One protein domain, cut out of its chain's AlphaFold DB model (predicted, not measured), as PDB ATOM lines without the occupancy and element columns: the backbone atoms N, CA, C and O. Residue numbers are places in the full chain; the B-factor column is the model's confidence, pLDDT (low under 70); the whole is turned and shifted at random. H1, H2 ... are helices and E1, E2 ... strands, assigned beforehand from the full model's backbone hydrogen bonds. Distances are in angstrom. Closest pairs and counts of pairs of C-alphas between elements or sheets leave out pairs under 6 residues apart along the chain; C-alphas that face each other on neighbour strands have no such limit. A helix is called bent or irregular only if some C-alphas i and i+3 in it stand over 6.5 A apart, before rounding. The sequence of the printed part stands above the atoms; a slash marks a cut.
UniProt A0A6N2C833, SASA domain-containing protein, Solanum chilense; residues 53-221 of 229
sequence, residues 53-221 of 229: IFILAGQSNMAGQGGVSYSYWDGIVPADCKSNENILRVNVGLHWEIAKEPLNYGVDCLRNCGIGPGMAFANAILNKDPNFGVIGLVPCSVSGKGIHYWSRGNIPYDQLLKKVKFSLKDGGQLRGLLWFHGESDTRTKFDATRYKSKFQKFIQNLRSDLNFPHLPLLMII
ATOM      1  N   ILE A  53     152.213 157.991  80.944       98.50
ATOM      2  CA  ILE A  53     151.693 157.202  79.828       98.50
ATOM      3  C   ILE A  53     150.490 156.361  80.259       98.50
ATOM      4  O   ILE A  53     150.604 155.518  81.151       98.50
ATOM      5  N   PHE A  54     149.368 156.519  79.559       98.75
ATOM      6  CA  PHE A  54     148.177 155.686  79.712       98.75
ATOM      7  C   PHE A  54     147.823 154.998  78.397       98.75
ATOM      8  O   PHE A  54     147.703 155.629  77.346       98.75
ATOM      9  N   ILE A  55     147.626 153.686  78.471       98.75
ATOM     10  CA  ILE A  55     147.189 152.870  77.339       98.75
ATOM     11  C   ILE A  55     145.666 152.932  77.267       98.75
ATOM     12  O   ILE A  55     145.008 152.666  78.270       98.75
ATOM     13  N   LEU A  56     145.111 153.236  76.094       98.62
ATOM     14  CA  LEU A  56     143.669 153.215  75.842       98.62
ATOM     15  C   LEU A  56     143.362 152.075  74.869       98.62
ATOM     16  O   LEU A  56     143.588 152.203  73.661       98.62
ATOM     17  N   ALA A  57     142.881 150.944  75.381       98.19
ATOM     18  CA  ALA A  57     142.629 149.762  74.565       98.19
ATOM     19  C   ALA A  57     141.253 149.147  74.842       98.19
ATOM     20  O   ALA A  57     140.691 149.266  75.931       98.19
ATOM     21  N   GLY A  58     140.706 148.482  73.831       96.44
ATOM     22  CA  GLY A  58     139.387 147.880  73.898       96.44
ATOM     23  C   GLY A  58     138.655 147.940  72.563       96.44
ATOM     24  O   GLY A  58     139.296 147.926  71.515       96.44
ATOM     25  N   GLN A  59     137.322 147.983  72.601       95.06
ATOM     26  CA  GLN A  59     136.472 148.045  71.401       95.06
ATOM     27  C   GLN A  59     135.962 149.468  71.152       95.06
ATOM     28  O   GLN A  59     136.528 150.447  71.641       95.06
ATOM     29  N   SER A  60     134.874 149.583  70.391       94.25
ATOM     30  CA  SER A  60     134.299 150.846  69.946       94.25
ATOM     31  C   SER A  60     133.972 151.820  71.081       94.25
ATOM     32  O   SER A  60     134.129 153.022  70.905       94.25
ATOM     33  N   ASN A  61     133.581 151.329  72.260       93.94
ATOM     34  CA  ASN A  61     133.300 152.189  73.412       93.94
ATOM     35  C   ASN A  61     134.563 152.832  74.018       93.94
ATOM     36  O   ASN A  61     134.483 153.945  74.529       93.94
ATOM     37  N   MET A  62     135.734 152.180  73.935       96.69
ATOM     38  CA  MET A  62     137.017 152.835  74.243       96.69
ATOM     39  C   MET A  62     137.464 153.736  73.089       96.69
ATOM     40  O   MET A  62     137.955 154.835  73.326       96.69
ATOM     41  N   ALA A  63     137.309 153.265  71.845       95.12
ATOM     42  CA  ALA A  63     137.696 154.013  70.650       95.12
ATOM     43  C   ALA A  63     136.947 155.350  70.524       95.12
ATOM     44  O   ALA A  63     137.524 156.331  70.064       95.12
ATOM     45  N   GLY A  64     135.685 155.370  70.952       94.88
ATOM     46  CA  GLY A  64     134.803 156.524  70.927       94.88
ATOM     47  C   GLY A  64     133.769 156.449  69.807       94.88
ATOM     48  O   GLY A  64     134.101 156.433  68.621       94.88
ATOM     49  N   GLN A  65     132.494 156.442  70.197       94.56
ATOM     50  CA  GLN A  65     131.334 156.548  69.299       94.56
ATOM     51  C   GLN A  65     130.363 157.661  69.728       94.56
ATOM     52  O   GLN A  65     129.295 157.806  69.135       94.56
ATOM     53  N   GLY A  66     130.709 158.459  70.747       95.62
ATOM     54  CA  GLY A  66     129.874 159.578  71.178       95.62
ATOM     55  C   GLY A  66     129.732 160.619  70.068       95.62
ATOM     56  O   GLY A  66     130.734 161.029  69.485       95.62
ATOM     57  N   GLY A  67     128.495 161.014  69.765       94.62
ATOM     58  CA  GLY A  67     128.178 161.962  68.691       94.62
ATOM     59  C   GLY A  67     128.269 161.385  67.273       94.62
ATOM     60  O   GLY A  67     128.134 162.131  66.309       94.62
ATOM     61  N   VAL A  68     128.526 160.080  67.101       94.44
ATOM     62  CA  VAL A  68     128.560 159.452  65.768       94.44
ATOM     63  C   VAL A  68     127.153 159.033  65.345       94.44
ATOM     64  O   VAL A  68     126.516 158.217  66.007       94.44
ATOM     65  N   SER A  69     126.694 159.535  64.199       92.44
ATOM     66  CA  SER A  69     125.436 159.164  63.547       92.44
ATOM     67  C   SER A  69     125.653 159.000  62.042       92.44
ATOM     68  O   SER A  69     126.387 159.769  61.430       92.44
ATOM     69  N   TYR A  70     125.063 157.966  61.431       89.56
ATOM     70  CA  TYR A  70     125.241 157.638  60.004       89.56
ATOM     71  C   TYR A  70     126.712 157.622  59.534       89.56
ATOM     72  O   TYR A  70     127.021 158.020  58.415       89.56
ATOM     73  N   SER A  71     127.623 157.146  60.392       85.75
ATOM     74  CA  SER A  71     129.081 157.106  60.161       85.75
ATOM     75  C   SER A  71     129.799 158.465  60.146       85.75
ATOM     76  O   SER A  71     130.967 158.519  59.758       85.75
ATOM     77  N   TYR A  72     129.146 159.527  60.622       90.75
ATOM     78  CA  TYR A  72     129.721 160.858  60.797       90.75
ATOM     79  C   TYR A  72     129.649 161.287  62.256       90.75
ATOM     80  O   TYR A  72     128.620 161.135  62.907       90.75
ATOM     81  N   TRP A  73     130.748 161.826  62.769       94.62
ATOM     82  CA  TRP A  73     130.757 162.496  64.061       94.62
ATOM     83  C   TRP A  73     130.205 163.921  63.922       94.62
ATOM     84  O   TRP A  73     130.562 164.629  62.984       94.62
ATOM     85  N   ASP A  74     129.352 164.336  64.858       94.81
ATOM     86  CA  ASP A  74     128.751 165.675  64.923       94.81
ATOM     87  C   ASP A  74     129.753 166.813  65.204       94.81
ATOM     88  O   ASP A  74     129.409 167.987  65.069       94.81
ATOM     89  N   GLY A  75     130.994 166.481  65.576       94.62
ATOM     90  CA  GLY A  75     132.048 167.447  65.888       94.62
ATOM     91  C   GLY A  75     131.888 168.127  67.250       94.62
ATOM     92  O   GLY A  75     132.665 169.026  67.580       94.62
ATOM     93  N   ILE A  76     130.907 167.718  68.058       96.44
ATOM     94  CA  ILE A  76     130.644 168.317  69.364       96.44
ATOM     95  C   ILE A  76     131.631 167.743  70.380       96.44
ATOM     96  O   ILE A  76     131.632 166.549  70.683       96.44
ATOM     97  N   VAL A  77     132.461 168.621  70.947       97.44
ATOM     98  CA  VAL A  77     133.418 168.282  72.007       97.44
ATOM     99  C   VAL A  77     132.934 168.872  73.336       97.44
ATOM    100  O   VAL A  77     132.948 170.097  73.493       97.44
ATOM    101  N   PRO A  78     132.524 168.038  74.313       96.12
ATOM    102  CA  PRO A  78     132.162 168.503  75.651       96.12
ATOM    103  C   PRO A  78     133.312 169.237  76.352       96.12
ATOM    104  O   PRO A  78     134.485 169.007  76.053       96.12
ATOM    105  N   ALA A  79     132.988 170.079  77.338       95.69
ATOM    106  CA  ALA A  79     133.982 170.863  78.075       95.69
ATOM    107  C   ALA A  79     135.078 169.992  78.719       95.69
ATOM    108  O   ALA A  79     136.257 170.325  78.614       95.69
ATOM    109  N   ASP A  80     134.698 168.847  79.287       95.62
ATOM    110  CA  ASP A  80     135.625 167.907  79.926       95.62
ATOM    111  C   ASP A  80     136.559 167.205  78.924       95.62
ATOM    112  O   ASP A  80     137.591 166.660  79.307       95.62
ATOM    113  N   CYS A  81     136.240 167.242  77.626       97.62
ATOM    114  CA  CYS A  81     137.032 166.633  76.556       97.62
ATOM    115  C   CYS A  81     137.877 167.650  75.771       97.62
ATOM    116  O   CYS A  81     138.480 167.290  74.757       97.62
ATOM    117  N   LYS A  82     137.924 168.918  76.204       95.94
ATOM    118  CA  LYS A  82     138.707 169.960  75.526       95.94
ATOM    119  C   LYS A  82     140.189 169.588  75.455       95.94
ATOM    120  O   LYS A  82     140.749 169.004  76.382       95.94
ATOM    121  N   SER A  83     140.824 169.954  74.344       97.88
ATOM    122  CA  SER A  83     142.264 169.772  74.148       97.88
ATOM    123  C   SER A  83     143.077 170.611  75.129       97.88
ATOM    124  O   SER A  83     142.697 171.740  75.437       97.88
ATOM    125  N   ASN A  84     144.226 170.089  75.545       96.62
ATOM    126  CA  ASN A  84     145.144 170.729  76.481       96.62
ATOM    127  C   ASN A  84     146.583 170.450  76.022       96.62
ATOM    128  O   ASN A  84     146.888 169.321  75.647       96.62
ATOM    129  N   GLU A  85     147.467 171.446  76.057       96.88
ATOM    130  CA  GLU A  85     148.875 171.304  75.641       96.88
ATOM    131  C   GLU A  85     149.647 170.280  76.489       96.88
ATOM    132  O   GLU A  85     150.600 169.662  76.014       96.88
ATOM    133  N   ASN A  86     149.186 170.030  77.718       97.31
ATOM    134  CA  ASN A  86     149.737 169.018  78.615       97.31
ATOM    135  C   ASN A  86     149.144 167.616  78.410       97.31
ATOM    136  O   ASN A  86     149.447 166.707  79.186       97.31
ATOM    137  N   ILE A  87     148.308 167.415  77.389       98.56
ATOM    138  CA  ILE A  87     147.770 166.107  77.012       98.56
ATOM    139  C   ILE A  87     148.176 165.823  75.568       98.56
ATOM    140  O   ILE A  87     147.745 166.486  74.626       98.56
ATOM    141  N   LEU A  88     149.000 164.800  75.390       98.56
ATOM    142  CA  LEU A  88     149.495 164.354  74.096       98.56
ATOM    143  C   LEU A  88     148.904 162.991  73.744       98.56
ATOM    144  O   LEU A  88     148.587 162.201  74.632       98.56
ATOM    145  N   ARG A  89     148.817 162.672  72.453       98.31
ATOM    146  CA  ARG A  89     148.546 161.312  71.974       98.31
ATOM    147  C   ARG A  89     149.656 160.807  71.063       98.31
ATOM    148  O   ARG A  89     150.277 161.587  70.345       98.31
ATOM    149  N   VAL A  90     149.866 159.491  71.058       98.31
ATOM    150  CA  VAL A  90     150.660 158.818  70.020       98.31
ATOM    151  C   VAL A  90     149.773 158.573  68.802       98.31
ATOM    152  O   VAL A  90     148.823 157.785  68.869       98.31
ATOM    153  N   ASN A  91     150.089 159.215  67.679       96.25
ATOM    154  CA  ASN A  91     149.378 158.991  66.422       96.25
ATOM    155  C   ASN A  91     149.842 157.703  65.710       96.25
ATOM    156  O   ASN A  91     150.731 156.980  66.169       96.25
ATOM    157  N   VAL A  92     149.217 157.370  64.579       94.31
ATOM    158  CA  VAL A  92     149.550 156.146  63.824       94.31
ATOM    159  C   VAL A  92     150.933 156.150  63.187       94.31
ATOM    160  O   VAL A  92     151.516 155.084  63.008       94.31
ATOM    161  N   GLY A  93     151.479 157.334  62.912       96.06
ATOM    162  CA  GLY A  93     152.845 157.509  62.430       96.06
ATOM    163  C   GLY A  93     153.905 157.362  63.523       96.06
ATOM    164  O   GLY A  93     155.078 157.510  63.213       96.06
ATOM    165  N   LEU A  94     153.515 157.066  64.773       97.12
ATOM    166  CA  LEU A  94     154.399 157.048  65.943       97.12
ATOM    167  C   LEU A  94     155.053 158.409  66.197       97.12
ATOM    168  O   LEU A  94     156.257 158.508  66.407       97.12
ATOM    169  N   HIS A  95     154.233 159.455  66.207       96.50
ATOM    170  CA  HIS A  95     154.624 160.781  66.669       96.50
ATOM    171  C   HIS A  95     153.719 161.220  67.816       96.50
ATOM    172  O   HIS A  95     152.562 160.798  67.914       96.50
ATOM    173  N   TRP A  96     154.266 162.062  68.688       97.81
ATOM    174  CA  TRP A  96     153.492 162.771  69.696       97.81
ATOM    175  C   TRP A  96     152.830 163.992  69.065       97.81
ATOM    176  O   TRP A  96     153.491 164.771  68.384       97.81
ATOM    177  N   GLU A  97     151.546 164.183  69.332       97.81
ATOM    178  CA  GLU A  97     150.798 165.388  68.966       97.81
ATOM    179  C   GLU A  97     149.860 165.785  70.106       97.81
ATOM    180  O   GLU A  97     149.533 164.949  70.952       97.81
ATOM    181  N   ILE A  98     149.418 167.047  70.139       98.44
ATOM    182  CA  ILE A  98     148.411 167.495  71.112       98.44
ATOM    183  C   ILE A  98     147.145 166.662  70.918       98.44
ATOM    184  O   ILE A  98     146.626 166.543  69.806       98.44
ATOM    185  N   ALA A  99     146.655 166.081  72.007       98.62
ATOM    186  CA  ALA A  99     145.492 165.220  71.980       98.62
ATOM    187  C   ALA A  99     144.219 166.030  71.690       98.62
ATOM    188  O   ALA A  99     143.930 167.041  72.338       98.62
ATOM    189  N   LYS A 100     143.456 165.560  70.703       98.12
ATOM    190  CA  LYS A 100     142.142 166.076  70.315       98.12
ATOM    191  C   LYS A 100     141.233 164.889  70.029       98.12
ATOM    192  O   LYS A 100     141.704 163.863  69.534       98.12
ATOM    193  N   GLU A 101     139.950 165.027  70.336       97.31
ATOM    194  CA  GLU A 101     138.967 164.045  69.886       97.31
ATOM    195  C   GLU A 101     138.773 164.130  68.361       97.31
ATOM    196  O   GLU A 101     138.881 165.227  67.802       97.31
ATOM    197  N   PRO A 102     138.484 163.006  67.681       97.31
ATOM    198  CA  PRO A 102     138.417 161.637  68.204       97.31
ATOM    199  C   PRO A 102     139.812 161.033  68.434       97.31
ATOM    200  O   PRO A 102     140.617 160.923  67.504       97.31
ATOM    201  N   LEU A 103     140.102 160.561  69.651       97.88
ATOM    202  CA  LEU A 103     141.440 160.055  69.993       97.88
ATOM    203  C   LEU A 103     141.877 158.842  69.165       97.88
ATOM    204  O   LEU A 103     143.070 158.678  68.893       97.88
ATOM    205  N   ASN A 104     140.929 157.996  68.759       96.31
ATOM    206  CA  ASN A 104     141.209 156.777  68.004       96.31
ATOM    207  C   ASN A 104     141.265 157.000  66.478       96.31
ATOM    208  O   ASN A 104     141.457 156.038  65.732       96.31
ATOM    209  N   TYR A 105     141.154 158.253  66.007       96.00
ATOM    210  CA  TYR A 105     141.312 158.603  64.594       96.00
ATOM    211  C   TYR A 105     142.656 158.118  64.036       96.00
ATOM    212  O   TYR A 105     143.716 158.338  64.638       96.00
ATOM    213  N   GLY A 106     142.592 157.461  62.879       93.50
ATOM    214  CA  GLY A 106     143.700 156.801  62.194       93.50
ATOM    215  C   GLY A 106     143.979 155.385  62.701       93.50
ATOM    216  O   GLY A 106     144.517 154.585  61.946       93.50
ATOM    217  N   VAL A 107     143.616 155.054  63.947       93.88
ATOM    218  CA  VAL A 107     143.933 153.755  64.569       93.88
ATOM    219  C   VAL A 107     143.011 152.650  64.055       93.88
ATOM    220  O   VAL A 107     143.492 151.633  63.573       93.88
ATOM    221  N   ASP A 108     141.701 152.871  64.147       90.56
ATOM    222  CA  ASP A 108     140.654 151.906  63.753       90.56
ATOM    223  C   ASP A 108     139.501 152.581  62.987       90.56
ATOM    224  O   ASP A 108     138.496 151.967  62.643       90.56
ATOM    225  N   CYS A 109     139.629 153.877  62.716       87.69
ATOM    226  CA  CYS A 109     138.596 154.679  62.077       87.69
ATOM    227  C   CYS A 109     139.222 155.841  61.306       87.69
ATOM    228  O   CYS A 109     140.249 156.396  61.704       87.69
ATOM    229  N   LEU A 110     138.557 156.244  60.224       85.69
ATOM    230  CA  LEU A 110     138.872 157.475  59.487       85.69
ATOM    231  C   LEU A 110     137.726 158.493  59.524       85.69
ATOM    232  O   LEU A 110     137.947 159.661  59.241       85.69
ATOM    233  N   ARG A 111     136.492 158.063  59.821       74.69
ATOM    234  CA  ARG A 111     135.301 158.941  59.819       74.69
ATOM    235  C   ARG A 111     134.278 158.590  60.900       74.69
ATOM    236  O   ARG A 111     133.615 159.465  61.435       74.69
ATOM    237  N   ASN A 112     134.196 157.313  61.259       85.25
ATOM    238  CA  ASN A 112     133.209 156.733  62.168       85.25
ATOM    239  C   ASN A 112     133.692 156.633  63.627       85.25
ATOM    240  O   ASN A 112     133.351 155.677  64.323       85.25
ATOM    241  N   CYS A 113     134.490 157.592  64.085       92.12
ATOM    242  CA  CYS A 113     134.854 157.716  65.491       92.12
ATOM    243  C   CYS A 113     134.498 159.092  66.014       92.12
ATOM    244  O   CYS A 113     134.591 160.082  65.294       92.12
ATOM    245  N   GLY A 114     134.091 159.116  67.273       95.38
ATOM    246  CA  GLY A 114     133.706 160.320  67.987       95.38
ATOM    247  C   GLY A 114     134.294 160.309  69.386       95.38
ATOM    248  O   GLY A 114     135.387 159.789  69.608       95.38
ATOM    249  N   ILE A 115     133.547 160.850  70.341       97.38
ATOM    250  CA  ILE A 115     134.013 160.993  71.721       97.38
ATOM    251  C   ILE A 115     134.185 159.621  72.386       97.38
ATOM    252  O   ILE A 115     133.248 158.812  72.422       97.38
ATOM    253  N   GLY A 116     135.383 159.378  72.921       96.44
ATOM    254  CA  GLY A 116     135.694 158.291  73.852       96.44
ATOM    255  C   GLY A 116     135.951 158.815  75.273       96.44
ATOM    256  O   GLY A 116     135.804 160.005  75.542       96.44
ATOM    257  N   PRO A 117     136.351 157.950  76.222       97.44
ATOM    258  CA  PRO A 117     136.595 158.367  77.606       97.44
ATOM    259  C   PRO A 117     137.966 159.031  77.822       97.44
ATOM    260  O   PRO A 117     138.225 159.557  78.904       97.44
ATOM    261  N   GLY A 118     138.874 158.971  76.841       98.19
ATOM    262  CA  GLY A 118     140.292 159.283  77.039       98.19
ATOM    263  C   GLY A 118     140.579 160.746  77.388       98.19
ATOM    264  O   GLY A 118     141.339 160.990  78.325       98.19
ATOM    265  N   MET A 119     139.965 161.711  76.690       98.62
ATOM    266  CA  MET A 119     140.195 163.133  76.983       98.62
ATOM    267  C   MET A 119     139.607 163.539  78.334       98.62
ATOM    268  O   MET A 119     140.305 164.166  79.128       98.62
ATOM    269  N   ALA A 120     138.374 163.120  78.633       98.31
ATOM    270  CA  ALA A 120     137.749 163.365  79.934       98.31
ATOM    271  C   ALA A 120     138.576 162.776  81.086       98.31
ATOM    272  O   ALA A 120     138.812 163.443  82.089       98.31
ATOM    273  N   PHE A 121     139.079 161.548  80.921       98.44
ATOM    274  CA  PHE A 121     139.970 160.910  81.888       98.44
ATOM    275  C   PHE A 121     141.252 161.723  82.124       98.44
ATOM    276  O   PHE A 121     141.624 161.973  83.271       98.44
ATOM    277  N   ALA A 122     141.919 162.157  81.053       98.50
ATOM    278  CA  ALA A 122     143.161 162.914  81.150       98.50
ATOM    279  C   ALA A 122     142.953 164.302  81.779       98.50
ATOM    280  O   ALA A 122     143.688 164.681  82.693       98.50
ATOM    281  N   ASN A 123     141.920 165.033  81.355       98.50
ATOM    282  CA  ASN A 123     141.570 166.322  81.952       98.50
ATOM    283  C   ASN A 123     141.186 166.173  83.426       98.50
ATOM    284  O   ASN A 123     141.622 166.977  84.243       98.50
ATOM    285  N   ALA A 124     140.444 165.128  83.807       98.19
ATOM    286  CA  ALA A 124     140.098 164.886  85.206       98.19
ATOM    287  C   ALA A 124     141.338 164.682  86.094       98.19
ATOM    288  O   ALA A 124     141.366 165.178  87.221       98.19
ATOM    289  N   ILE A 125     142.379 164.005  85.589       97.50
ATOM    290  CA  ILE A 125     143.655 163.866  86.304       97.50
ATOM    291  C   ILE A 125     144.320 165.232  86.491       97.50
ATOM    292  O   ILE A 125     144.657 165.574  87.620       97.50
ATOM    293  N   LEU A 126     144.468 166.025  85.425       96.62
ATOM    294  CA  LEU A 126     145.134 167.335  85.507       96.62
ATOM    295  C   LEU A 126     144.340 168.358  86.326       96.62
ATOM    296  O   LEU A 126     144.928 169.172  87.027       96.62
ATOM    297  N   ASN A 127     143.011 168.299  86.289       96.62
ATOM    298  CA  ASN A 127     142.158 169.138  87.128       96.62
ATOM    299  C   ASN A 127     142.322 168.789  88.612       96.62
ATOM    300  O   ASN A 127     142.196 169.658  89.473       96.62
ATOM    301  N   LYS A 128     142.586 167.514  88.924       97.00
ATOM    302  CA  LYS A 128     142.810 167.056  90.296       97.00
ATOM    303  C   LYS A 128     144.233 167.332  90.780       97.00
ATOM    304  O   LYS A 128     144.407 167.681  91.946       97.00
ATOM    305  N   ASP A 129     145.218 167.159  89.906       96.00
ATOM    306  CA  ASP A 129     146.633 167.427  90.151       96.00
ATOM    307  C   ASP A 129     147.269 168.099  88.920       96.00
ATOM    308  O   ASP A 129     147.753 167.418  88.009       96.00
ATOM    309  N   PRO A 130     147.317 169.443  88.890       93.12
ATOM    310  CA  PRO A 130     147.942 170.183  87.793       93.12
ATOM    311  C   PRO A 130     149.442 169.901  87.630       93.12
ATOM    312  O   PRO A 130     150.001 170.143  86.562       93.12
ATOM    313  N   ASN A 131     150.100 169.375  88.670       92.62
ATOM    314  CA  ASN A 131     151.528 169.063  88.676       92.62
ATOM    315  C   ASN A 131     151.820 167.591  88.349       92.62
ATOM    316  O   ASN A 131     152.977 167.172  88.416       92.62
ATOM    317  N   PHE A 132     150.805 166.812  87.956       94.06
ATOM    318  CA  PHE A 132     150.958 165.396  87.608       94.06
ATOM    319  C   PHE A 132     151.976 165.168  86.472       94.06
ATOM    320  O   PHE A 132     152.608 164.113  86.379       94.06
ATOM    321  N   GLY A 133     152.169 166.182  85.625       93.88
ATOM    322  CA  GLY A 133     153.036 166.166  84.452       93.88
ATOM    323  C   GLY A 133     152.257 165.920  83.161       93.88
ATOM    324  O   GLY A 133     151.043 165.724  83.174       93.88
ATOM    325  N   VAL A 134     152.959 165.929  82.026       97.31
ATOM    326  CA  VAL A 134     152.309 165.777  80.717       97.31
ATOM    327  C   VAL A 134     151.745 164.376  80.551       97.31
ATOM    328  O   VAL A 134     152.476 163.391  80.637       97.31
ATOM    329  N   ILE A 135     150.449 164.282  80.282       98.50
ATOM    330  CA  ILE A 135     149.758 163.019  80.044       98.50
ATOM    331  C   ILE A 135     150.011 162.579  78.604       98.50
ATOM    332  O   ILE A 135     149.797 163.336  77.664       98.50
ATOM    333  N   GLY A 136     150.459 161.336  78.427       98.56
ATOM    334  CA  GLY A 136     150.618 160.704  77.122       98.56
ATOM    335  C   GLY A 136     149.587 159.599  76.925       98.56
ATOM    336  O   GLY A 136     149.661 158.556  77.569       98.56
ATOM    337  N   LEU A 137     148.642 159.802  76.016       98.81
ATOM    338  CA  LEU A 137     147.616 158.828  75.663       98.81
ATOM    339  C   LEU A 137     148.087 157.941  74.508       98.81
ATOM    340  O   LEU A 137     148.583 158.417  73.486       98.81
ATOM    341  N   VAL A 138     147.897 156.632  74.652       98.75
ATOM    342  CA  VAL A 138     148.281 155.639  73.644       98.75
ATOM    343  C   VAL A 138     147.021 154.924  73.144       98.75
ATOM    344  O   VAL A 138     146.658 153.879  73.691       98.75
ATOM    345  N   PRO A 139     146.310 155.491  72.146       98.44
ATOM    346  CA  PRO A 139     145.096 154.900  71.593       98.44
ATOM    347  C   PRO A 139     145.425 153.671  70.742       98.44
ATOM    348  O   PRO A 139     146.180 153.752  69.766       98.44
ATOM    349  N   CYS A 140     144.850 152.535  71.124       97.94
ATOM    350  CA  CYS A 140     145.084 151.222  70.523       97.94
ATOM    351  C   CYS A 140     143.785 150.430  70.318       97.94
ATOM    352  O   CYS A 140     143.850 149.225  70.112       97.94
ATOM    353  N   SER A 141     142.615 151.058  70.437       97.06
ATOM    354  CA  SER A 141     141.333 150.342  70.439       97.06
ATOM    355  C   SER A 141     140.913 149.919  69.038       97.06
ATOM    356  O   SER A 141     141.145 150.659  68.086       97.06
ATOM    357  N   VAL A 142     140.282 148.746  68.933       96.38
ATOM    358  CA  VAL A 142     139.856 148.139  67.664       96.38
ATOM    359  C   VAL A 142     138.434 147.592  67.798       96.38
ATOM    360  O   VAL A 142     138.152 146.724  68.629       96.38
ATOM    361  N   SER A 143     137.518 148.107  66.987       93.19
ATOM    362  CA  SER A 143     136.081 147.850  67.045       93.19
ATOM    363  C   SER A 143     135.728 146.458  66.519       93.19
ATOM    364  O   SER A 143     136.344 145.939  65.588       93.19
ATOM    365  N   GLY A 144     134.716 145.822  67.117       91.31
ATOM    366  CA  GLY A 144     134.197 144.521  66.664       91.31
ATOM    367  C   GLY A 144     135.155 143.334  66.839       91.31
ATOM    368  O   GLY A 144     134.872 142.235  66.357       91.31
ATOM    369  N   LYS A 145     136.298 143.527  67.504       93.44
ATOM    370  CA  LYS A 145     137.262 142.464  67.797       93.44
ATOM    371  C   LYS A 145     136.987 141.890  69.176       93.44
ATOM    372  O   LYS A 145     137.023 142.619  70.157       93.44
ATOM    373  N   GLY A 146     136.723 140.584  69.245       95.25
ATOM    374  CA  GLY A 146     136.651 139.854  70.512       95.25
ATOM    375  C   GLY A 146     138.027 139.636  71.147       95.25
ATOM    376  O   GLY A 146     139.067 139.875  70.528       95.25
ATOM    377  N   ILE A 147     138.048 139.113  72.372       97.00
ATOM    378  CA  ILE A 147     139.255 139.064  73.214       97.00
ATOM    379  C   ILE A 147     140.386 138.224  72.604       97.00
ATOM    380  O   ILE A 147     141.556 138.431  72.905       97.00
ATOM    381  N   HIS A 148     140.063 137.282  71.713       95.56
ATOM    382  CA  HIS A 148     141.062 136.430  71.067       95.56
ATOM    383  C   HIS A 148     142.054 137.216  70.193       95.56
ATOM    384  O   HIS A 148     143.224 136.837  70.150       95.56
ATOM    385  N   TYR A 149     141.631 138.332  69.586       96.88
ATOM    386  CA  TYR A 149     142.504 139.226  68.813       96.88
ATOM    387  C   TYR A 149     143.537 139.969  69.673       96.88
ATOM    388  O   TYR A 149     144.487 140.535  69.143       96.88
ATOM    389  N   TRP A 150     143.382 139.953  70.997       97.38
ATOM    390  CA  TRP A 150     144.309 140.559  71.955       97.38
ATOM    391  C   TRP A 150     145.341 139.551  72.479       97.38
ATOM    392  O   TRP A 150     145.816 139.649  73.607       97.38
ATOM    393  N   SER A 151     145.688 138.562  71.655       96.88
ATOM    394  CA  SER A 151     146.725 137.567  71.945       96.88
ATOM    395  C   SER A 151     147.960 137.819  71.079       96.88
ATOM    396  O   SER A 151     147.818 138.309  69.959       96.88
ATOM    397  N   ARG A 152     149.148 137.441  71.568       96.75
ATOM    398  CA  ARG A 152     150.430 137.543  70.840       96.75
ATOM    399  C   ARG A 152     150.317 137.035  69.398       96.75
ATOM    400  O   ARG A 152     149.699 135.995  69.174       96.75
ATOM    401  N   GLY A 153     150.928 137.757  68.458       96.06
ATOM    402  CA  GLY A 153     150.905 137.430  67.029       96.06
ATOM    403  C   GLY A 153     149.645 137.895  66.294       96.06
ATOM    404  O   GLY A 153     149.562 137.748  65.078       96.06
ATOM    405  N   ASN A 154     148.662 138.464  66.999       97.50
ATOM    406  CA  ASN A 154     147.550 139.159  66.363       97.50
ATOM    407  C   ASN A 154     147.840 140.655  66.253       97.50
ATOM    408  O   ASN A 154     148.356 141.284  67.180       97.50
ATOM    409  N   ILE A 155     147.377 141.237  65.148       96.00
ATOM    410  CA  ILE A 155     147.617 142.638  64.790       96.00
ATOM    411  C   ILE A 155     147.264 143.621  65.928       96.00
ATOM    412  O   ILE A 155     148.125 144.443  66.241       96.00
ATOM    413  N   PRO A 156     146.089 143.562  66.600       96.69
ATOM    414  CA  PRO A 156     145.770 144.524  67.663       96.69
ATOM    415  C   PRO A 156     146.738 144.477  68.849       96.69
ATOM    416  O   PRO A 156     147.149 145.519  69.361       96.69
ATOM    417  N   TYR A 157     147.147 143.275  69.264       98.38
ATOM    418  CA  TYR A 157     148.103 143.099  70.355       98.38
ATOM    419  C   TYR A 157     149.490 143.638  69.980       98.38
ATOM    420  O   TYR A 157     150.092 144.405  70.737       98.38
ATOM    421  N   ASP A 158     149.978 143.294  68.789       97.44
ATOM    422  CA  ASP A 158     151.314 143.687  68.339       97.44
ATOM    423  C   ASP A 158     151.400 145.201  68.073       97.44
ATOM    424  O   ASP A 158     152.393 145.849  68.424       97.44
ATOM    425  N   GLN A 159     150.337 145.805  67.529       96.88
ATOM    426  CA  GLN A 159     150.232 147.257  67.365       96.88
ATOM    427  C   GLN A 159     150.194 147.987  68.709       96.88
ATOM    428  O   GLN A 159     150.871 149.011  68.858       96.88
ATOM    429  N   LEU A 160     149.461 147.453  69.694       98.12
ATOM    430  CA  LEU A 160     149.467 147.983  71.055       98.12
ATOM    431  C   LEU A 160     150.887 147.967  71.620       98.12
ATOM    432  O   LEU A 160     151.380 149.013  72.042       98.12
ATOM    433  N   LEU A 161     151.580 146.826  71.576       98.25
ATOM    434  CA  LEU A 161     152.953 146.731  72.073       98.25
ATOM    435  C   LEU A 161     153.896 147.710  71.371       98.25
ATOM    436  O   LEU A 161     154.696 148.369  72.036       98.25
ATOM    437  N   LYS A 162     153.796 147.839  70.043       98.31
ATOM    438  CA  LYS A 162     154.620 148.765  69.255       98.31
ATOM    439  C   LYS A 162     154.436 150.213  69.714       98.31
ATOM    440  O   LYS A 162     155.423 150.904  69.971       98.31
ATOM    441  N   LYS A 163     153.185 150.662  69.852       98.38
ATOM    442  CA  LYS A 163     152.858 152.028  70.289       98.38
ATOM    443  C   LYS A 163     153.279 152.293  71.731       98.38
ATOM    444  O   LYS A 163     153.846 153.346  72.013       98.38
ATOM    445  N   VAL A 164     153.066 151.333  72.629       98.25
ATOM    446  CA  VAL A 164     153.474 151.477  74.031       98.25
ATOM    447  C   VAL A 164     154.994 151.550  74.138       98.25
ATOM    448  O   VAL A 164     155.508 152.492  74.730       98.25
ATOM    449  N   LYS A 165     155.741 150.653  73.487       98.06
ATOM    450  CA  LYS A 165     157.214 150.713  73.474       98.06
ATOM    451  C   LYS A 165     157.740 152.035  72.914       98.06
ATOM    452  O   LYS A 165     158.694 152.580  73.458       98.06
ATOM    453  N   PHE A 166     157.109 152.580  71.871       98.06
ATOM    454  CA  PHE A 166     157.420 153.928  71.392       98.06
ATOM    455  C   PHE A 166     157.172 154.990  72.474       98.06
ATOM    456  O   PHE A 166     158.047 155.811  72.728       98.06
ATOM    457  N   SER A 167     156.020 154.945  73.145       97.44
ATOM    458  CA  SER A 167     155.639 155.944  74.153       97.44
ATOM    459  C   SER A 167     156.537 155.972  75.399       97.44
ATOM    460  O   SER A 167     156.603 156.993  76.077       97.44
ATOM    461  N   LEU A 168     157.233 154.866  75.687       95.94
ATOM    462  CA  LEU A 168     158.165 154.738  76.814       95.94
ATOM    463  C   LEU A 168     159.584 155.216  76.487       95.94
ATOM    464  O   LEU A 168     160.414 155.338  77.389       95.94
ATOM    465  N   LYS A 169     159.876 155.512  75.214       93.06
ATOM    466  CA  LYS A 169     161.131 156.169  74.846       93.06
ATOM    467  C   LYS A 169     161.241 157.505  75.578       93.06
ATOM    468  O   LYS A 169     160.249 158.105  75.992       93.06
ATOM    469  N   ASP A 170     162.474 157.963  75.752       89.44
ATOM    470  CA  ASP A 170     162.761 159.271  76.336       89.44
ATOM    471  C   ASP A 170     162.268 159.494  77.773       89.44
ATOM    472  O   ASP A 170     162.108 160.635  78.197       89.44
ATOM    473  N   GLY A 171     162.105 158.415  78.545       89.38
ATOM    474  CA  GLY A 171     161.745 158.488  79.964       89.38
ATOM    475  C   GLY A 171     160.240 158.545  80.230       89.38
ATOM    476  O   GLY A 171     159.830 158.959  81.314       89.38
ATOM    477  N   GLY A 172     159.405 158.140  79.266       94.44
ATOM    478  CA  GLY A 172     157.970 157.962  79.492       94.44
ATOM    479  C   GLY A 172     157.696 156.945  80.606       94.44
ATOM    480  O   GLY A 172     158.273 155.860  80.632       94.44
ATOM    481  N   GLN A 173     156.805 157.291  81.532       95.50
ATOM    482  CA  GLN A 173     156.456 156.456  82.678       95.50
ATOM    483  C   GLN A 173     155.095 155.811  82.455       95.50
ATOM    484  O   GLN A 173     154.081 156.503  82.388       95.50
ATOM    485  N   LEU A 174     155.056 154.480  82.363       96.75
ATOM    486  CA  LEU A 174     153.800 153.747  82.238       96.75
ATOM    487  C   LEU A 174     152.983 153.850  83.528       96.75
ATOM    488  O   LEU A 174     153.417 153.387  84.580       96.75
ATOM    489  N   ARG A 175     151.790 154.443  83.445       97.38
ATOM    490  CA  ARG A 175     150.884 154.639  84.586       97.38
ATOM    491  C   ARG A 175     149.738 153.648  84.635       97.38
ATOM    492  O   ARG A 175     149.304 153.295  85.727       97.38
ATOM    493  N   GLY A 176     149.267 153.159  83.494       97.19
ATOM    494  CA  GLY A 176     148.228 152.140  83.500       97.19
ATOM    495  C   GLY A 176     147.604 151.857  82.147       97.19
ATOM    496  O   GLY A 176     147.891 152.509  81.142       97.19
ATOM    497  N   LEU A 177     146.726 150.864  82.163       98.50
ATOM    498  CA  LEU A 177     145.863 150.473  81.061       98.50
ATOM    499  C   LEU A 177     144.410 150.805  81.405       98.50
ATOM    500  O   LEU A 177     143.878 150.307  82.396       98.50
ATOM    501  N   LEU A 178     143.766 151.593  80.550       98.31
ATOM    502  CA  LEU A 178     142.320 151.738  80.486       98.31
ATOM    503  C   LEU A 178     141.773 150.724  79.484       98.31
ATOM    504  O   LEU A 178     142.149 150.730  78.309       98.31
ATOM    505  N   TRP A 179     140.884 149.858  79.964       97.81
ATOM    506  CA  TRP A 179     140.328 148.746  79.206       97.81
ATOM    507  C   TRP A 179     138.800 148.791  79.183       97.81
ATOM    508  O   TRP A 179     138.155 148.604  80.218       97.81
ATOM    509  N   PHE A 180     138.213 148.996  78.000       96.19
ATOM    510  CA  PHE A 180     136.760 148.914  77.795       96.19
ATOM    511  C   PHE A 180     136.438 148.030  76.595       96.19
ATOM    512  O   PHE A 180     136.577 148.419  75.435       96.19
ATOM    513  N   HIS A 181     136.056 146.795  76.902       95.88
ATOM    514  CA  HIS A 181     135.909 145.723  75.932       95.88
ATOM    515  C   HIS A 181     135.028 144.616  76.514       95.88
ATOM    516  O   HIS A 181     135.043 144.368  77.725       95.88
ATOM    517  N   GLY A 182     134.354 143.879  75.639       93.88
ATOM    518  CA  GLY A 182     133.692 142.615  75.954       93.88
ATOM    519  C   GLY A 182     132.435 142.377  75.133       93.88
ATOM    520  O   GLY A 182     131.969 141.249  75.068       93.88
ATOM    521  N   GLU A 183     131.913 143.407  74.470       91.94
ATOM    522  CA  GLU A 183     130.652 143.390  73.730       91.94
ATOM    523  C   GLU A 183     130.641 142.311  72.646       91.94
ATOM    524  O   GLU A 183     129.691 141.541  72.547       91.94
ATOM    525  N   SER A 184     131.721 142.202  71.871       93.31
ATOM    526  CA  SER A 184     131.828 141.167  70.836       93.31
ATOM    527  C   SER A 184     131.842 139.737  71.395       93.31
ATOM    528  O   SER A 184     131.389 138.819  70.715       93.31
ATOM    529  N   ASP A 185     132.317 139.535  72.628       94.31
ATOM    530  CA  ASP A 185     132.435 138.214  73.259       94.31
ATOM    531  C   ASP A 185     131.149 137.776  73.982       94.31
ATOM    532  O   ASP A 185     131.094 136.675  74.523       94.31
ATOM    533  N   THR A 186     130.092 138.596  73.986       91.44
ATOM    534  CA  THR A 186     128.785 138.216  74.559       91.44
ATOM    535  C   THR A 186     127.845 137.563  73.555       91.44
ATOM    536  O   THR A 186     126.788 137.066  73.940       91.44
ATOM    537  N   ARG A 187     128.218 137.546  72.268       89.94
ATOM    538  CA  ARG A 187     127.377 137.026  71.178       89.94
ATOM    539  C   ARG A 187     127.062 135.542  71.335       89.94
ATOM    540  O   ARG A 187     126.012 135.095  70.887       89.94
ATOM    541  N   THR A 188     127.959 134.782  71.962       91.38
ATOM    542  CA  THR A 188     127.768 133.358  72.237       91.38
ATOM    543  C   THR A 188     128.113 133.046  73.692       91.38
ATOM    544  O   THR A 188     129.021 133.635  74.281       91.38
ATOM    545  N   LYS A 189     127.427 132.060  74.280       92.31
ATOM    546  CA  LYS A 189     127.774 131.544  75.618       92.31
ATOM    547  C   LYS A 189     129.205 130.986  75.650       92.31
ATOM    548  O   LYS A 189     129.894 131.083  76.665       92.31
ATOM    549  N   PHE A 190     129.654 130.417  74.534       92.06
ATOM    550  CA  PHE A 190     130.993 129.861  74.382       92.06
ATOM    551  C   PHE A 190     132.088 130.926  74.530       92.06
ATOM    552  O   PHE A 190     133.036 130.724  75.287       92.06
ATOM    553  N   ASP A 191     131.943 132.073  73.867       91.62
ATOM    554  CA  ASP A 191     132.907 133.171  73.980       91.62
ATOM    555  C   ASP A 191     132.843 133.835  75.357       91.62
ATOM    556  O   ASP A 191     133.880 134.027  75.999       91.62
ATOM    557  N   ALA A 192     131.629 134.070  75.864       93.00
ATOM    558  CA  ALA A 192     131.412 134.720  77.153       93.00
ATOM    559  C   ALA A 192     132.079 133.947  78.303       93.00
ATOM    560  O   ALA A 192     132.812 134.518  79.110       93.00
ATOM    561  N   THR A 193     131.896 132.624  78.346       93.38
ATOM    562  CA  THR A 193     132.477 131.755  79.391       93.38
ATOM    563  C   THR A 193     134.007 131.704  79.370       93.38
ATOM    564  O   THR A 193     134.628 131.423  80.393       93.38
ATOM    565  N   ARG A 194     134.637 132.012  78.231       94.94
ATOM    566  CA  ARG A 194     136.102 132.015  78.068       94.94
ATOM    567  C   ARG A 194     136.722 133.403  78.185       94.94
ATOM    568  O   ARG A 194     137.948 133.517  78.175       94.94
ATOM    569  N   TYR A 195     135.913 134.454  78.300       95.50
ATOM    570  CA  TYR A 195     136.402 135.828  78.312       95.50
ATOM    571  C   TYR A 195     137.402 136.074  79.443       95.50
ATOM    572  O   TYR A 195     138.495 136.583  79.203       95.50
ATOM    573  N   LYS A 196     137.065 135.648  80.667       94.75
ATOM    574  CA  LYS A 196     137.901 135.848  81.860       94.75
ATOM    575  C   LYS A 196     139.304 135.268  81.690       94.75
ATOM    576  O   LYS A 196     140.282 135.979  81.907       94.75
ATOM    577  N   SER A 197     139.414 134.002  81.289       96.75
ATOM    578  CA  SER A 197     140.713 133.333  81.155       96.75
ATOM    579  C   SER A 197     141.551 133.944  80.031       96.75
ATOM    580  O   SER A 197     142.745 134.187  80.212       96.75
ATOM    581  N   LYS A 198     140.925 134.283  78.895       97.12
ATOM    582  CA  LYS A 198     141.598 134.978  77.789       97.12
ATOM    583  C   LYS A 198     142.060 136.380  78.191       97.12
ATOM    584  O   LYS A 198     143.190 136.752  77.892       97.12
ATOM    585  N   PHE A 199     141.240 137.131  78.924       97.19
ATOM    586  CA  PHE A 199     141.602 138.454  79.425       97.19
ATOM    587  C   PHE A 199     142.760 138.395  80.429       97.19
ATOM    588  O   PHE A 199     143.722 139.151  80.315       97.19
ATOM    589  N   GLN A 200     142.730 137.452  81.374       97.31
ATOM    590  CA  GLN A 200     143.844 137.229  82.299       97.31
ATOM    591  C   GLN A 200     145.138 136.902  81.547       97.31
ATOM    592  O   GLN A 200     146.190 137.456  81.870       97.31
ATOM    593  N   LYS A 201     145.060 136.058  80.509       98.12
ATOM    594  CA  LYS A 201     146.211 135.735  79.662       98.12
ATOM    595  C   LYS A 201     146.726 136.956  78.898       98.12
ATOM    596  O   LYS A 201     147.937 137.155  78.850       98.12
ATOM    597  N   PHE A 202     145.836 137.789  78.358       98.12
ATOM    598  CA  PHE A 202     146.194 139.063  77.729       98.12
ATOM    599  C   PHE A 202     146.977 139.964  78.694       98.12
ATOM    600  O   PHE A 202     148.079 140.392  78.361       98.12
ATOM    601  N   ILE A 203     146.474 140.182  79.912       97.94
ATOM    602  CA  ILE A 203     147.147 141.025  80.912       97.94
ATOM    603  C   ILE A 203     148.501 140.440  81.333       97.94
ATOM    604  O   ILE A 203     149.471 141.183  81.470       97.94
ATOM    605  N   GLN A 204     148.597 139.121  81.519       98.19
ATOM    606  CA  GLN A 204     149.867 138.453  81.830       98.19
ATOM    607  C   GLN A 204     150.895 138.639  80.711       98.19
ATOM    608  O   GLN A 204     152.030 139.029  80.983       98.19
ATOM    609  N   ASN A 205     150.492 138.399  79.460       98.38
ATOM    610  CA  ASN A 205     151.363 138.588  78.304       98.38
ATOM    611  C   ASN A 205     151.809 140.052  78.199       98.38
ATOM    612  O   ASN A 205     152.998 140.307  78.053       98.38
ATOM    613  N   LEU A 206     150.883 141.002  78.367       98.06
ATOM    614  CA  LEU A 206     151.176 142.431  78.276       98.06
ATOM    615  C   LEU A 206     152.185 142.876  79.343       98.06
ATOM    616  O   LEU A 206     153.154 143.563  79.036       98.06
ATOM    617  N   ARG A 207     151.990 142.451  80.597       98.06
ATOM    618  CA  ARG A 207     152.926 142.728  81.700       98.06
ATOM    619  C   ARG A 207     154.308 142.140  81.438       98.06
ATOM    620  O   ARG A 207     155.302 142.809  81.703       98.06
ATOM    621  N   SER A 208     154.365 140.918  80.912       98.19
ATOM    622  CA  SER A 208     155.617 140.250  80.549       98.19
ATOM    623  C   SER A 208     156.332 140.978  79.407       98.19
ATOM    624  O   SER A 208     157.510 141.288  79.536       98.19
ATOM    625  N   ASP A 209     155.624 141.309  78.327       97.88
ATOM    626  CA  ASP A 209     156.209 141.900  77.114       97.88
ATOM    627  C   ASP A 209     156.619 143.374  77.297       97.88
ATOM    628  O   ASP A 209     157.437 143.893  76.530       97.88
ATOM    629  N   LEU A 210     156.058 144.045  78.310       96.25
ATOM    630  CA  LEU A 210     156.431 145.395  78.741       96.25
ATOM    631  C   LEU A 210     157.392 145.414  79.940       96.25
ATOM    632  O   LEU A 210     157.781 146.497  80.368       96.25
ATOM    633  N   ASN A 211     157.755 144.250  80.491       95.62
ATOM    634  CA  ASN A 211     158.521 144.123  81.735       95.62
ATOM    635  C   ASN A 211     157.949 144.979  82.888       95.62
ATOM    636  O   ASN A 211     158.672 145.664  83.612       95.62
ATOM    637  N   PHE A 212     156.622 144.977  83.033       95.06
ATOM    638  CA  PHE A 212     155.904 145.805  84.000       95.06
ATOM    639  C   PHE A 212     154.901 144.949  84.800       95.06
ATOM    640  O   PHE A 212     153.691 145.001  84.557       95.06
ATOM    641  N   PRO A 213     155.381 144.122  85.754       94.56
ATOM    642  CA  PRO A 213     154.584 143.077  86.413       94.56
ATOM    643  C   PRO A 213     153.382 143.607  87.206       94.56
ATOM    644  O   PRO A 213     152.393 142.896  87.388       94.56
ATOM    645  N   HIS A 214     153.430 144.869  87.634       93.38
ATOM    646  CA  HIS A 214     152.384 145.508  88.431       93.38
ATOM    647  C   HIS A 214     151.562 146.534  87.645       93.38
ATOM    648  O   HIS A 214     151.015 147.443  88.258       93.38
ATOM    649  N   LEU A 215     151.449 146.389  86.314       93.81
ATOM    650  CA  LEU A 215     150.652 147.294  85.469       93.81
ATOM    651  C   LEU A 215     149.264 147.553  86.071       93.81
ATOM    652  O   LEU A 215     148.469 146.597  86.130       93.81
ATOM    653  N   PRO A 216     148.966 148.799  86.497       95.88
ATOM    654  CA  PRO A 216     147.632 149.171  86.927       95.88
ATOM    655  C   PRO A 216     146.649 149.014  85.772       95.88
ATOM    656  O   PRO A 216     146.933 149.381  84.632       95.88
ATOM    657  N   LEU A 217     145.488 148.451  86.085       94.75
ATOM    658  CA  LEU A 217     144.419 148.185  85.137       94.75
ATOM    659  C   LEU A 217     143.145 148.846  85.655       94.75
ATOM    660  O   LEU A 217     142.657 148.487  86.726       94.75
ATOM    661  N   LEU A 218     142.591 149.756  84.861       94.00
ATOM    662  CA  LEU A 218     141.236 150.260  85.022       94.00
ATOM    663  C   LEU A 218     140.354 149.579  83.975       94.00
ATOM    664  O   LEU A 218     140.444 149.874  82.786       94.00
ATOM    665  N   MET A 219     139.524 148.640  84.423       91.88
ATOM    666  CA  MET A 219     138.608 147.895  83.563       91.88
ATOM    667  C   MET A 219     137.177 148.400  83.737       91.88
ATOM    668  O   MET A 219     136.682 148.490  84.859       91.88
ATOM    669  N   ILE A 220     136.499 148.663  82.623       89.81
ATOM    670  CA  ILE A 220     135.079 149.017  82.607       89.81
ATOM    671  C   ILE A 220     134.248 147.737  82.472       89.81
ATOM    672  O   ILE A 220     134.463 146.932  81.566       89.81
ATOM    673  N   ILE A 221     133.296 147.549  83.389       81.88
ATOM    674  CA  ILE A 221     132.407 146.382  83.438       81.88
ATOM    675  C   ILE A 221     130.973 146.853  83.203       81.88
ATOM    676  O   ILE A 221     130.463 147.703  83.934       81.88
TER     677      ILE A 221
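Overview. This is residues 53 to 221 of the 229 residues of the protein "SASA domain-containing protein" of Solanum chilense (UniProt A0A6N2C833). A strongly twisted sheet of six strands makes the core, with helix H4 over one face and helix H2 over the other, in three layers. The long, kinked helix H6 lies off the sheet, with short H3 packed on it and short H5 at its corner. The printed part has 169 residues, with six named helices and six named strands in the order E1 H1 E2 E3 H2 E4 H3 H4 E5 H5 H6 E6. The sheet runs E3 E2 E4 E1 E5 E6 and is mixed; the class is mixed, helices and strands. The whole is compact and rounded, with a radius of gyration of the C-alphas of 15.5 A and spans of 44 by 41 by 30 A.

Arrangement. From inner strand E1, residues 53 to 58, a tight link leads to H1, residues 60 to 63, which is on the sheet over none of its strands, at a height of 4.6 A. E2, residues 87 to 90, and edge strand E3, residues 96 to 98, form a hairpin, with N 89 and O 97 2.8 A apart. H2, residues 118 to 128, is on the same face as H1, at a height of 7.9 A. E4, residues 135 to 139, is the parallel neighbour of E2, with N 88 and O 135 2.8 A apart, and of E1, with N 54 and O 136 2.9 A apart. H2 only just lies over E4 alone, with 4 C-alphas falling on E4 and 2 on E1; its closest C-alpha pair with E4 is Ala 122 and Ile 135, 6.7 A. H4, residues 155 to 167, is on the opposite face, over E4 and E1, at a height of 9.6 A. H3, residues 147 to 150, touches H4 only at the corner, the closest C-alphas being those of Trp 150 and Tyr 157, 4.8 A apart. E5, residues 173 to 180, is parallel to E1, with N 55 and O 176 2.9 A apart. H6, residues 189 to 209, touches H3 with its residues 195 to 202 alone, the C-alphas of Trp 150 and Phe 202 being closest at 6.3 A. H5, residues 183 to 186, touches H6 only at the corner, the C-alphas of Thr 186 and Ala 192 being closest at 5.1 A. Edge strand E6, residues 217 to 219, is parallel to E5, with N 218 and O 177 2.8 A apart. E5, H5 H6, E6 form a strand-helix-strand unit, two parallel neighbour strands with helices between; E1, H1, E2 and E4, H3 H4, E5 form split ones, with another strand between the two, and the three crossovers are right-handed. Every O i to N i+4 pair is within hydrogen-bond range in H2 and H4, and 14 of 17 in H6; H1, H3 and H5 are too short for such a pair.

Along the chain. E1 begins at C-alpha 53, (151.693, 157.202, 79.828), and E6 ends at C-alpha 219, (138.608, 147.895, 83.563). From first to last C-alpha, E1 measures 16.5 A, H2 15.6 A, H4 18.1 A, E5 21.6 A and H6 30.3 A. H6 is irregular, with C-alphas 193 and 196 7.2 A apart, and has a kink of 41 degrees near residue 196.

Size, cuts and confidence. The two C-alphas farthest apart, those of Asn 131 and Phe 190, are 46.5 A apart. The links H1 to E2 and E3 to H2 are long, with 23 and 19 residues. The printed part has no cut, its mean pLDDT is 95.5, and no printed residue is under 70.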